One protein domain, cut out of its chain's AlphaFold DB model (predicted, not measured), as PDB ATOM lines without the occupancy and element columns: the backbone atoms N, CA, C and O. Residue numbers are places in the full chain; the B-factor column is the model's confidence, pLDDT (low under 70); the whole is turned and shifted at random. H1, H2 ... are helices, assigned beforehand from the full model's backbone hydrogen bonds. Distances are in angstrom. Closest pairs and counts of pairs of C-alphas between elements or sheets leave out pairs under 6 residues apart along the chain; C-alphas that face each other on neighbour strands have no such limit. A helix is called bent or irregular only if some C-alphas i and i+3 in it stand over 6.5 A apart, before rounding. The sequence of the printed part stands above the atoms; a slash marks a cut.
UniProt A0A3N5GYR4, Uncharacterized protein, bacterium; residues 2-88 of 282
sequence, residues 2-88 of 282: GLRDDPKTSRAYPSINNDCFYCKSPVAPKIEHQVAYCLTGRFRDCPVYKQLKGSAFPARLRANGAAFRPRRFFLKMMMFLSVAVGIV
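What this domain is: This is residues 2 to 88 of the 282 residues of an uncharacterized protein of bacterium (UniProt A0A3N5GYR4). With little regular structure, this is a small body mostly of loops, with short helices H1 and H2 at one side; residues 67 to 88 stick out as an arm ending in long helix H3. The arm makes the length: spans are 59 by 25 by 23 A. Of 87 printed residues, 31 are in three named helices, H1, H2, H3 in order; no named strand, class all helix. The whole is loose, radius of gyration of the C-alphas 17.1 A.

How they stand to each other: Start at residues 2 to 3, paired antiparallel with residues 18 to 19. Further on, H1, residues 31 to 38, and H2, residues 41 to 45, touch only at the corner by their tight link; their closest C-alphas, Tyr 37 and Phe 43, are 4.6 A apart. H3, residues 71 to 88, is apart from both. Every O i to N i+4 pair is within hydrogen-bond range in H1 and H3; in H2 0 of 1, with 1 of 2 O i to N i+3.

Where its parts are: Find C-alpha 31 at (-4.119, 29.319, 21.471); H1 runs 9.3 A, only just irregular, C-alphas 35 and 38 being 6.6 A apart. H2 runs 8.7 A, irregular, C-alphas 41 and 44 being 7.1 A apart. H3 runs 25.9 A to C-alpha 88 at (-29.191, 50.237, 58.849).

The domain as a whole: The farthest C-alphas, Gly 41 and Val 88, are 59.7 A apart. The printed part has no cut; H2 to H3 is a long link. Look for pLDDT under 70 at residues 65 to 74.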
ATOM      1  N   GLY A   2     -10.852  40.644  19.109       90.38
ATOM      2  CA  GLY A   2     -10.826  41.887  19.888       90.38
ATOM      3  C   GLY A   2     -10.534  41.616  21.367       90.38
ATOM      4  O   GLY A   2     -10.564  40.458  21.773       90.38
ATOM      5  N   LEU A   3     -10.283  42.642  22.177       89.19
ATOM      6  CA  LEU A   3     -10.166  42.516  23.632       89.19
ATOM      7  C   LEU A   3     -11.558  42.479  24.282       89.19
ATOM      8  O   LEU A   3     -12.506  43.079  23.777       89.19
ATOM      9  N   ARG A   4     -11.680  41.816  25.441       87.12
ATOM     10  CA  ARG A   4     -12.945  41.688  26.196       87.12
ATOM     11  C   ARG A   4     -13.638  43.027  26.459       87.12
ATOM     12  O   ARG A   4     -14.854  43.124  26.290       87.12
ATOM     13  N   ASP A   5     -12.866  44.018  26.902       85.38
ATOM     14  CA  ASP A   5     -13.353  45.345  27.299       85.38
ATOM     15  C   ASP A   5     -13.252  46.396  26.175       85.38
ATOM     16  O   ASP A   5     -13.988  47.382  26.209       85.38
ATOM     17  N   ASP A   6     -12.419  46.160  25.154       87.19
ATOM     18  CA  ASP A   6     -12.361  46.957  23.920       87.19
ATOM     19  C   ASP A   6     -12.392  46.047  22.674       87.19
ATOM     20  O   ASP A   6     -11.347  45.596  22.194       87.19
ATOM     21  N   PRO A   7     -13.584  45.799  22.100       90.69
ATOM     22  CA  PRO A   7     -13.749  44.927  20.939       90.69
ATOM     23  C   PRO A   7     -13.082  45.418  19.647       90.69
ATOM     24  O   PRO A   7     -13.046  44.660  18.677       90.69
ATOM     25  N   LYS A   8     -12.626  46.681  19.587       87.81
ATOM     26  CA  LYS A   8     -11.968  47.261  18.401       87.81
ATOM     27  C   LYS A   8     -10.453  47.070  18.423       87.81
ATOM     28  O   LYS A   8      -9.843  47.030  17.357       87.81
ATOM     29  N   THR A   9      -9.867  46.929  19.607       86.25
ATOM     30  CA  THR A   9      -8.446  46.630  19.798       86.25
ATOM     31  C   THR A   9      -8.243  45.120  19.862       86.25
ATOM     32  O   THR A   9      -9.048  44.414  20.456       86.25
ATOM     33  N   SER A  10      -7.167  44.594  19.278       84.44
ATOM     34  CA  SER A  10      -6.804  43.168  19.343       84.44
ATOM     35  C   SER A  10      -5.297  42.998  19.469       84.44
ATOM     36  O   SER A  10      -4.558  43.765  18.853       84.44
ATOM     37  N   ARG A  11      -4.826  41.965  20.179       85.56
ATOM     38  CA  ARG A  11      -3.399  41.612  20.169       85.56
ATOM     39  C   ARG A  11      -3.082  40.917  18.845       85.56
ATOM     40  O   ARG A  11      -3.800  40.011  18.429       85.56
ATOM     41  N   ALA A  12      -2.008  41.349  18.185       83.44
ATOM     42  CA  ALA A  12      -1.561  40.793  16.900       83.44
ATOM     43  C   ALA A  12      -0.926  39.389  17.020       83.44
ATOM     44  O   ALA A  12      -0.571  38.787  16.014       83.44
ATOM     45  N   TYR A  13      -0.791  38.880  18.245       82.94
ATOM     46  CA  TYR A  13      -0.182  37.601  18.595       82.94
ATOM     47  C   TYR A  13      -1.167  36.742  19.420       82.94
ATOM     48  O   TYR A  13      -2.111  37.299  19.997       82.94
ATOM     49  N   PRO A  14      -0.994  35.405  19.479       84.81
ATOM     50  CA  PRO A  14      -1.881  34.505  20.222       84.81
ATOM     51  C   PRO A  14      -1.914  34.845  21.712       84.81
ATOM     52  O   PRO A  14      -0.870  34.957  22.337       84.81
ATOM     53  N   SER A  15      -3.105  35.025  22.287       84.94
ATOM     54  CA  SER A  15      -3.256  35.482  23.676       84.94
ATOM     55  C   SER A  15      -4.625  35.098  24.227       84.94
ATOM     56  O   SER A  15      -5.631  35.187  23.518       84.94
ATOM     57  N   ILE A  16      -4.712  34.753  25.516       84.44
ATOM     58  CA  ILE A  16      -6.000  34.494  26.191       84.44
ATOM     59  C   ILE A  16      -6.928  35.722  26.207       84.44
ATOM     60  O   ILE A  16      -8.132  35.584  26.407       84.44
ATOM     61  N   ASN A  17      -6.381  36.919  25.966       86.38
ATOM     62  CA  ASN A  17      -7.128  38.175  25.915       86.38
ATOM     63  C   ASN A  17      -7.809  38.436  24.557       86.38
ATOM     64  O   ASN A  17      -8.611  39.365  24.452       86.38
ATOM     65  N   ASN A  18      -7.505  37.646  23.522       90.38
ATOM     66  CA  ASN A  18      -8.136  37.758  22.208       90.38
ATOM     67  C   ASN A  18      -9.473  37.007  22.181       90.38
ATOM     68  O   ASN A  18      -9.528  35.793  21.989       90.38
ATOM     69  N   ASP A  19     -10.575  37.741  22.278       93.75
ATOM     70  CA  ASP A  19     -11.927  37.216  22.143       93.75
ATOM     71  C   ASP A  19     -12.412  37.148  20.686       93.75
ATOM     72  O   ASP A  19     -12.171  38.028  19.844       93.75
ATOM     73  N   CYS A  20     -13.186  36.102  20.394       93.56
ATOM     74  CA  CYS A  20     -13.925  35.970  19.146       93.56
ATOM     75  C   CYS A  20     -15.296  36.664  19.242       93.56
ATOM     76  O   CYS A  20     -16.264  36.104  19.755       93.56
ATOM     77  N   PHE A  21     -15.392  37.869  18.676       93.75
ATOM     78  CA  PHE A  21     -16.635  38.649  18.554       93.75
ATOM     79  C   PHE A  21     -17.543  38.231  17.376       93.75
ATOM     80  O   PHE A  21     -18.541  38.890  17.098       93.75
ATOM     81  N   TYR A  22     -17.222  37.143  16.663       92.75
ATOM     82  CA  TYR A  22     -18.075  36.610  15.590       92.75
ATOM     83  C   TYR A  22     -19.248  35.760  16.124       92.75
ATOM     84  O   TYR A  22     -20.256  35.577  15.439       92.75
ATOM     85  N   CYS A  23     -19.134  35.260  17.357       91.69
ATOM     86  CA  CYS A  23     -20.110  34.381  18.004       91.69
ATOM     87  C   CYS A  23     -21.138  35.133  18.858       91.69
ATOM     88  O   CYS A  23     -20.947  36.300  19.194       91.69
ATOM     89  N   LYS A  24     -22.204  34.431  19.282       90.50
ATOM     90  CA  LYS A  24     -23.287  34.956  20.144       90.50
ATOM     91  C   LYS A  24     -22.789  35.699  21.387       90.50
ATOM     92  O   LYS A  24     -23.431  36.625  21.874       90.50
ATOM     93  N   SER A  25     -21.680  35.231  21.945       89.88
ATOM     94  CA  SER A  25     -21.044  35.791  23.129       89.88
ATOM     95  C   SER A  25     -19.534  35.789  22.898       89.88
ATOM     96  O   SER A  25     -19.026  34.765  22.433       89.88
ATOM     97  N   PRO A  26     -18.815  36.881  23.217       92.06
ATOM     98  CA  PRO A  26     -17.361  36.921  23.099       92.06
ATOM     99  C   PRO A  26     -16.724  35.851  23.988       92.06
ATOM    100  O   PRO A  26     -17.062  35.733  25.173       92.06
ATOM    101  N   VAL A  27     -15.830  35.053  23.410       92.75
ATOM    102  CA  VAL A  27     -15.095  33.972  24.083       92.75
ATOM    103  C   VAL A  27     -13.698  33.866  23.481       92.75
ATOM    104  O   VAL A  27     -13.562  33.906  22.255       92.75
ATOM    105  N   ALA A  28     -12.693  33.679  24.337       91.94
ATOM    106  CA  ALA A  28     -11.311  33.453  23.952       91.94
ATOM    107  C   ALA A  28     -11.163  32.057  23.320       91.94
ATOM    108  O   ALA A  28     -11.449  31.047  23.982       91.94
ATOM    109  N   PRO A  29     -10.741  31.955  22.047       92.31
ATOM    110  CA  PRO A  29     -10.351  30.688  21.458       92.31
ATOM    111  C   PRO A  29      -9.070  30.167  22.105       92.31
ATOM    112  O   PRO A  29      -8.205  30.943  22.512       92.31
ATOM    113  N   LYS A  30      -8.925  28.845  22.107       90.25
ATOM    114  CA  LYS A  30      -7.665  28.142  22.346       90.25
ATOM    115  C   LYS A  30      -6.518  28.713  21.508       90.25
ATOM    116  O   LYS A  30      -6.734  29.139  20.373       90.25
ATOM    117  N   ILE A  31      -5.311  28.693  22.058       85.25
ATOM    118  CA  ILE A  31      -4.119  29.319  21.471       85.25
ATOM    119  C   ILE A  31      -3.755  28.655  20.142       85.25
ATOM    120  O   ILE A  31      -3.580  29.344  19.140       85.25
ATOM    121  N   GLU A  32      -3.813  27.327  20.082       85.69
ATOM    122  CA  GLU A  32      -3.607  26.524  18.875       85.69
ATOM    123  C   GLU A  32      -4.620  26.906  17.779       85.69
ATOM    124  O   GLU A  32      -4.300  26.946  16.592       85.69
ATOM    125  N   HIS A  33      -5.849  27.268  18.168       90.75
ATOM    126  CA  HIS A  33      -6.871  27.758  17.241       90.75
ATOM    127  C   HIS A  33      -6.611  29.197  16.768       90.75
ATOM    128  O   HIS A  33      -6.926  29.537  15.622       90.75
ATOM    129  N   GLN A  34      -6.026  30.046  17.621       91.00
ATOM    130  CA  GLN A  34      -5.626  31.401  17.239       91.00
ATOM    131  C   GLN A  34      -4.469  31.384  16.234       91.00
ATOM    132  O   GLN A  34      -4.567  32.067  15.213       91.00
ATOM    133  N   VAL A  35      -3.449  30.557  16.489       86.31
ATOM    134  CA  VAL A  35      -2.304  30.317  15.594       86.31
ATOM    135  C   VAL A  35      -2.766  29.716  14.265       86.31
ATOM    136  O   VAL A  35      -2.435  30.235  13.203       86.31
ATOM    137  N   ALA A  36      -3.585  28.660  14.291       85.62
ATOM    138  CA  ALA A  36      -4.007  27.990  13.063       85.62
ATOM    139  C   ALA A  36      -4.946  28.842  12.184       85.62
ATOM    140  O   ALA A  36      -4.920  28.706  10.959       85.62
ATOM    141  N   TYR A  37      -5.775  29.712  12.785       92.69
ATOM    142  CA  TYR A  37      -6.835  30.429  12.063       92.69
ATOM    143  C   TYR A  37      -7.019  31.901  12.449       92.69
ATOM    144  O   TYR A  37      -7.054  32.750  11.563       92.69
ATOM    145  N   CYS A  38      -7.246  32.232  13.727       91.06
ATOM    146  CA  CYS A  38      -7.843  33.534  14.076       91.06
ATOM    147  C   CYS A  38      -6.950  34.754  13.809       91.06
ATOM    148  O   CYS A  38      -7.486  35.853  13.658       91.06
ATOM    149  N   LEU A  39      -5.629  34.566  13.797       87.81
ATOM    150  CA  LEU A  39      -4.627  35.624  13.631       87.81
ATOM    151  C   LEU A  39      -3.842  35.506  12.314       87.81
ATOM    152  O   LEU A  39      -2.856  36.207  12.114       87.81
ATOM    153  N   THR A  40      -4.281  34.641  11.396       82.88
ATOM    154  CA  THR A  40      -3.625  34.416  10.100       82.88
ATOM    155  C   THR A  40      -4.585  34.689   8.946       82.88
ATOM    156  O   THR A  40      -5.799  34.797   9.131       82.88
ATOM    157  N   GLY A  41      -4.073  34.729   7.710       86.19
ATOM    158  CA  GLY A  41      -4.917  34.795   6.506       86.19
ATOM    159  C   GLY A  41      -5.943  33.652   6.398       86.19
ATOM    160  O   GLY A  41      -6.962  33.800   5.723       86.19
ATOM    161  N   ARG A  42      -5.731  32.545   7.130       89.69
ATOM    162  CA  ARG A  42      -6.635  31.388   7.205       89.69
ATOM    163  C   ARG A  42      -7.875  31.629   8.072       89.69
ATOM    164  O   ARG A  42      -8.689  30.720   8.209       89.69
ATOM    165  N   PHE A  43      -8.100  32.831   8.614       91.75
ATOM    166  CA  PHE A  43      -9.325  33.133   9.372       91.75
ATOM    167  C   PHE A  43     -10.610  32.852   8.570       91.75
ATOM    168  O   PHE A  43     -11.624  32.470   9.152       91.75
ATOM    169  N   ARG A  44     -10.559  32.973   7.234       92.88
ATOM    170  CA  ARG A  44     -11.660  32.622   6.317       92.88
ATOM    171  C   ARG A  44     -11.995  31.125   6.327       92.88
ATOM    172  O   ARG A  44     -13.134  30.754   6.058       92.88
ATOM    173  N   ASP A  45     -11.028  30.281   6.679       93.88
ATOM    174  CA  ASP A  45     -11.187  28.836   6.842       93.88
ATOM    175  C   ASP A  45     -11.547  28.404   8.261       93.88
ATOM    176  O   ASP A  45     -11.854  27.231   8.475       93.88
ATOM    177  N   CYS A  46     -11.569  29.334   9.220       93.75
ATOM    178  CA  CYS A  46     -11.924  29.037  10.598       93.75
ATOM    179  C   CYS A  46     -13.308  28.353  10.660       93.75
ATOM    180  O   CYS A  46     -14.301  28.942  10.216       93.75
ATOM    181  N   PRO A  47     -13.433  27.162  11.278       92.56
ATOM    182  CA  PRO A  47     -14.709  26.452  11.401       92.56
ATOM    183  C   PRO A  47     -15.752  27.209  12.232       92.56
ATOM    184  O   PRO A  47     -16.918  26.830  12.220       92.56
ATOM    185  N   VAL A  48     -15.355  28.258  12.962       93.56
ATOM    186  CA  VAL A  48     -16.261  29.178  13.666       93.56
ATOM    187  C   VAL A  48     -16.698  30.336  12.761       93.56
ATOM    188  O   VAL A  48     -17.861  30.720  12.790       93.56
ATOM    189  N   TYR A  49     -15.802  30.863  11.922       92.50
ATOM    190  CA  TYR A  49     -16.113  31.938  10.968       92.50
ATOM    191  C   TYR A  49     -16.970  31.455   9.786       92.50
ATOM    192  O   TYR A  49     -17.746  32.223   9.231       92.50
ATOM    193  N   LYS A  50     -16.862  30.167   9.430       93.12
ATOM    194  CA  LYS A  50     -17.707  29.491   8.431       93.12
ATOM    195  C   LYS A  50     -19.131  29.166   8.925       93.12
ATOM    196  O   LYS A  50     -19.956  28.733   8.128       93.12
ATOM    197  N   GLN A  51     -19.428  29.345  10.216       90.19
ATOM    198  CA  GLN A  51     -20.793  29.238  10.750       90.19
ATOM    199  C   GLN A  51     -21.562  30.549  10.545       90.19
ATOM    200  O   GLN A  51     -20.983  31.579  10.210       90.19
ATOM    201  N   LEU A  52     -22.875  30.535  10.783       88.75
ATOM    202  CA  LEU A  52     -23.666  31.763  10.783       88.75
ATOM    203  C   LEU A  52     -23.140  32.730  11.862       88.75
ATOM    204  O   LEU A  52     -22.929  32.349  13.015       88.75
ATOM    205  N   LYS A  53     -22.948  34.004  11.508       90.94
ATOM    206  CA  LYS A  53     -22.560  35.043  12.471       90.94
ATOM    207  C   LYS A  53     -23.544  35.072  13.645       90.94
ATOM    208  O   LYS A  53     -24.754  35.121  13.446       90.94
ATOM    209  N   GLY A  54     -23.026  35.061  14.871       89.50
ATOM    210  CA  GLY A  54     -23.845  34.949  16.079       89.50
ATOM    211  C   GLY A  54     -24.180  33.512  16.503       89.50
ATOM    212  O   GLY A  54     -24.909  33.339  17.476       89.50
ATOM    213  N   SER A  55     -23.632  32.476  15.855       91.62
ATOM    214  CA  SER A  55     -23.670  31.094  16.363       91.62
ATOM    215  C   SER A  55     -22.918  30.937  17.697       91.62
ATOM    216  O   SER A  55     -22.134  31.793  18.118       91.62
ATOM    217  N   ALA A  56     -23.180  29.841  18.413       91.50
ATOM    218  CA  ALA A  56     -22.510  29.544  19.678       91.50
ATOM    219  C   ALA A  56     -21.064  29.073  19.446       91.50
ATOM    220  O   ALA A  56     -20.824  28.140  18.685       91.50
ATOM    221  N   PHE A  57     -20.097  29.667  20.152       92.25
ATOM    222  CA  PHE A  57     -18.690  29.274  20.029       92.25
ATOM    223  C   PHE A  57     -18.481  27.822  20.535       92.25
ATOM    224  O   PHE A  57     -18.809  27.558  21.702       92.25
ATOM    225  N   PRO A  58     -17.932  26.880  19.734       92.31
ATOM    226  CA  PRO A  58     -17.808  25.467  20.113       92.31
ATOM    227  C   PRO A  58     -16.980  25.244  21.384       92.31
ATOM    228  O   PRO A  58     -15.855  25.727  21.482       92.31
ATOM    229  N   ALA A  59     -17.504  24.471  22.344       89.62
ATOM    230  CA  ALA A  59     -16.877  24.278  23.659       89.62
ATOM    231  C   ALA A  59     -15.425  23.764  23.584       89.62
ATOM    232  O   ALA A  59     -14.551  24.325  24.235       89.62
ATOM    233  N   ARG A  60     -15.148  22.777  22.717       88.81
ATOM    234  CA  ARG A  60     -13.810  22.174  22.529       88.81
ATOM    235  C   ARG A  60     -12.709  23.154  22.095       88.81
ATOM    236  O   ARG A  60     -11.530  22.861  22.285       88.81
ATOM    237  N   LEU A  61     -13.096  24.290  21.505       91.31
ATOM    238  CA  LEU A  61     -12.199  25.331  20.998       91.31
ATOM    239  C   LEU A  61     -12.026  26.504  21.979       91.31
ATOM    240  O   LEU A  61     -11.323  27.452  21.645       91.31
ATOM    241  N   ARG A  62     -12.699  26.505  23.138       90.69
ATOM    242  CA  ARG A  62     -12.601  27.588  24.134       90.69
ATOM    243  C   ARG A  62     -11.322  27.427  24.948       90.69
ATOM    244  O   ARG A  62     -10.976  26.301  25.308       90.69
ATOM    245  N   ALA A  63     -10.647  28.531  25.253       85.56
ATOM    246  CA  ALA A  63      -9.513  28.517  26.168       85.56
ATOM    247  C   ALA A  63      -9.958  28.053  27.568       85.56
ATOM    248  O   ALA A  63     -10.975  28.512  28.096       85.56
ATOM    249  N   ASN A  64      -9.185  27.148  28.171       70.94
ATOM    250  CA  ASN A  64      -9.359  26.781  29.573       70.94
ATOM    251  C   ASN A  64      -8.891  27.955  30.444       70.94
ATOM    252  O   ASN A  64      -7.881  28.578  30.139       70.94
ATOM    253  N   GLY A  65      -9.603  28.259  31.531       58.56
ATOM    254  CA  GLY A  65      -9.124  29.264  32.487       58.56
ATOM    255  C   GLY A  65      -9.243  30.725  32.039       58.56
ATOM    256  O   GLY A  65      -8.582  31.577  32.624       58.56
ATOM    257  N   ALA A  66     -10.130  31.054  31.086       48.78
ATOM    258  CA  ALA A  66     -10.626  32.426  30.921       48.78
ATOM    259  C   ALA A  66     -11.470  32.818  32.152       48.78
ATOM    260  O   ALA A  66     -12.704  32.854  32.109       48.78
ATOM    261  N   ALA A  67     -10.789  33.022  33.282       44.81
ATOM    262  CA  ALA A  67     -11.384  33.305  34.571       44.81
ATOM    263  C   ALA A  67     -12.240  34.560  34.439       44.81
ATOM    264  O   ALA A  67     -11.752  35.646  34.116       44.81
ATOM    265  N   PHE A  68     -13.537  34.395  34.678       48.31
ATOM    266  CA  PHE A  68     -14.482  35.494  34.731       48.31
ATOM    267  C   PHE A  68     -13.950  36.485  35.781       48.31
ATOM    268  O   PHE A  68     -13.966  36.184  36.972       48.31
ATOM    269  N   ARG A  69     -13.433  37.645  35.347       55.75
ATOM    270  CA  ARG A  69     -13.013  38.759  36.217       55.75
ATOM    271  C   ARG A  69     -14.144  39.799  36.261       55.75
ATOM    272  O   ARG A  69     -14.056  40.823  35.579       55.75
ATOM    273  N   PRO A  70     -15.250  39.587  37.002       46.62
ATOM    274  CA  PRO A  70     -16.382  40.495  36.956       46.62
ATOM    275  C   PRO A  70     -16.132  41.717  37.845       46.62
ATOM    276  O   PRO A  70     -16.775  41.894  38.882       46.62
ATOM    277  N   ARG A  71     -15.283  42.642  37.380       58.88
ATOM    278  CA  ARG A  71     -15.141  43.996  37.952       58.88
ATOM    279  C   ARG A  71     -16.513  44.663  38.159       58.88
ATOM    280  O   ARG A  71     -16.719  45.378  39.133       58.88
ATOM    281  N   ARG A  72     -17.484  44.353  37.287       59.56
ATOM    282  CA  ARG A  72     -18.887  44.806  37.363       59.56
ATOM    283  C   ARG A  72     -19.736  44.109  38.440       59.56
ATOM    284  O   ARG A  72     -20.680  44.728  38.918       59.56
ATOM    285  N   PHE A  73     -19.440  42.864  38.829       63.75
ATOM    286  CA  PHE A  73     -20.146  42.191  39.935       63.75
ATOM    287  C   PHE A  73     -19.672  42.745  41.277       63.75
ATOM    288  O   PHE A  73     -20.501  43.117  42.100       63.75
ATOM    289  N   PHE A  74     -18.357  42.918  41.449       66.56
ATOM    290  CA  PHE A  74     -17.794  43.515  42.662       66.56
ATOM    291  C   PHE A  74     -18.286  44.958  42.876       66.56
ATOM    292  O   PHE A  74     -18.727  45.293  43.972       66.56
ATOM    293  N   LEU A  75     -18.338  45.784  41.817       72.75
ATOM    294  CA  LEU A  75     -18.918  47.135  41.894       72.75
ATOM    295  C   LEU A  75     -20.401  47.127  42.305       72.75
ATOM    296  O   LEU A  75     -20.813  47.933  43.134       72.75
ATOM    297  N   LYS A  76     -21.209  46.219  41.736       77.00
ATOM    298  CA  LYS A  76     -22.634  46.097  42.086       77.00
ATOM    299  C   LYS A  76     -22.834  45.594  43.514       77.00
ATOM    300  O   LYS A  76     -23.708  46.107  44.200       77.00
ATOM    301  N   MET A  77     -22.013  44.651  43.975       82.19
ATOM    302  CA  MET A  77     -22.036  44.156  45.352       82.19
ATOM    303  C   MET A  77     -21.670  45.262  46.351       82.19
ATOM    304  O   MET A  77     -22.368  45.435  47.342       82.19
ATOM    305  N   MET A  78     -20.636  46.061  46.062       84.44
ATOM    306  CA  MET A  78     -20.251  47.219  46.879       84.44
ATOM    307  C   MET A  78     -21.337  48.302  46.914       84.44
ATOM    308  O   MET A  78     -21.623  48.833  47.983       84.44
ATOM    309  N   MET A  79     -21.996  48.582  45.784       87.25
ATOM    310  CA  MET A  79     -23.149  49.489  45.739       87.25
ATOM    311  C   MET A  79     -24.329  48.959  46.571       87.25
ATOM    312  O   MET A  79     -24.966  49.716  47.296       87.25
ATOM    313  N   PHE A  80     -24.613  47.656  46.510       89.81
ATOM    314  CA  PHE A  80     -25.676  47.048  47.314       89.81
ATOM    315  C   PHE A  80     -25.351  47.090  48.815       89.81
ATOM    316  O   PHE A  80     -26.221  47.382  49.632       89.81
ATOM    317  N   LEU A  81     -24.084  46.856  49.173       91.50
ATOM    318  CA  LEU A  81     -23.601  46.917  50.549       91.50
ATOM    319  C   LEU A  81     -23.652  48.347  51.110       91.50
ATOM    320  O   LEU A  81     -24.085  48.529  52.245       91.50
ATOM    321  N   SER A  82     -23.280  49.368  50.326       87.88
ATOM    322  CA  SER A  82     -23.361  50.766  50.773       87.88
ATOM    323  C   SER A  82     -24.807  51.221  50.998       87.88
ATOM    324  O   SER A  82     -25.086  51.887  51.996       87.88
ATOM    325  N   VAL A  83     -25.744  50.797  50.142       92.94
ATOM    326  CA  VAL A  83     -27.187  51.029  50.336       92.94
ATOM    327  C   VAL A  83     -27.696  50.311  51.591       92.94
ATOM    328  O   VAL A  83     -28.390  50.926  52.399       92.94
ATOM    329  N   ALA A  84     -27.316  49.049  51.808       91.31
ATOM    330  CA  ALA A  84     -27.714  48.291  52.996       91.31
ATOM    331  C   ALA A  84     -27.202  48.930  54.301       91.31
ATOM    332  O   ALA A  84     -27.971  49.091  55.249       91.31
ATOM    333  N   VAL A  85     -25.937  49.365  54.339       92.88
ATOM    334  CA  VAL A  85     -25.366  50.096  55.485       92.88
ATOM    335  C   VAL A  85     -26.093  51.427  55.703       92.88
ATOM    336  O   VAL A  85     -26.437  51.747  56.839       92.88
ATOM    337  N   GLY A  86     -26.405  52.169  54.635       90.88
ATOM    338  CA  GLY A  86     -27.194  53.403  54.719       90.88
ATOM    339  C   GLY A  86     -28.580  53.193  55.341       90.88
ATOM    340  O   GLY A  86     -28.989  53.973  56.199       90.88
ATOM    341  N   ILE A  87     -29.271  52.106  54.978       90.75
ATOM    342  CA  ILE A  87     -30.571  51.729  55.556       90.75
ATOM    343  C   ILE A  87     -30.435  51.377  57.044       90.75
ATOM    344  O   ILE A  87     -31.222  51.861  57.854       90.75
ATOM    345  N   VAL A  88     -29.425  50.589  57.433       88.69
ATOM    346  CA  VAL A  88     -29.191  50.237  58.849       88.69
ATOM    347  C   VAL A  88     -28.901  51.484  59.688       88.69
ATOM    348  O   VAL A  88     -29.488  51.643  60.757       88.69
TER     349      VAL A  88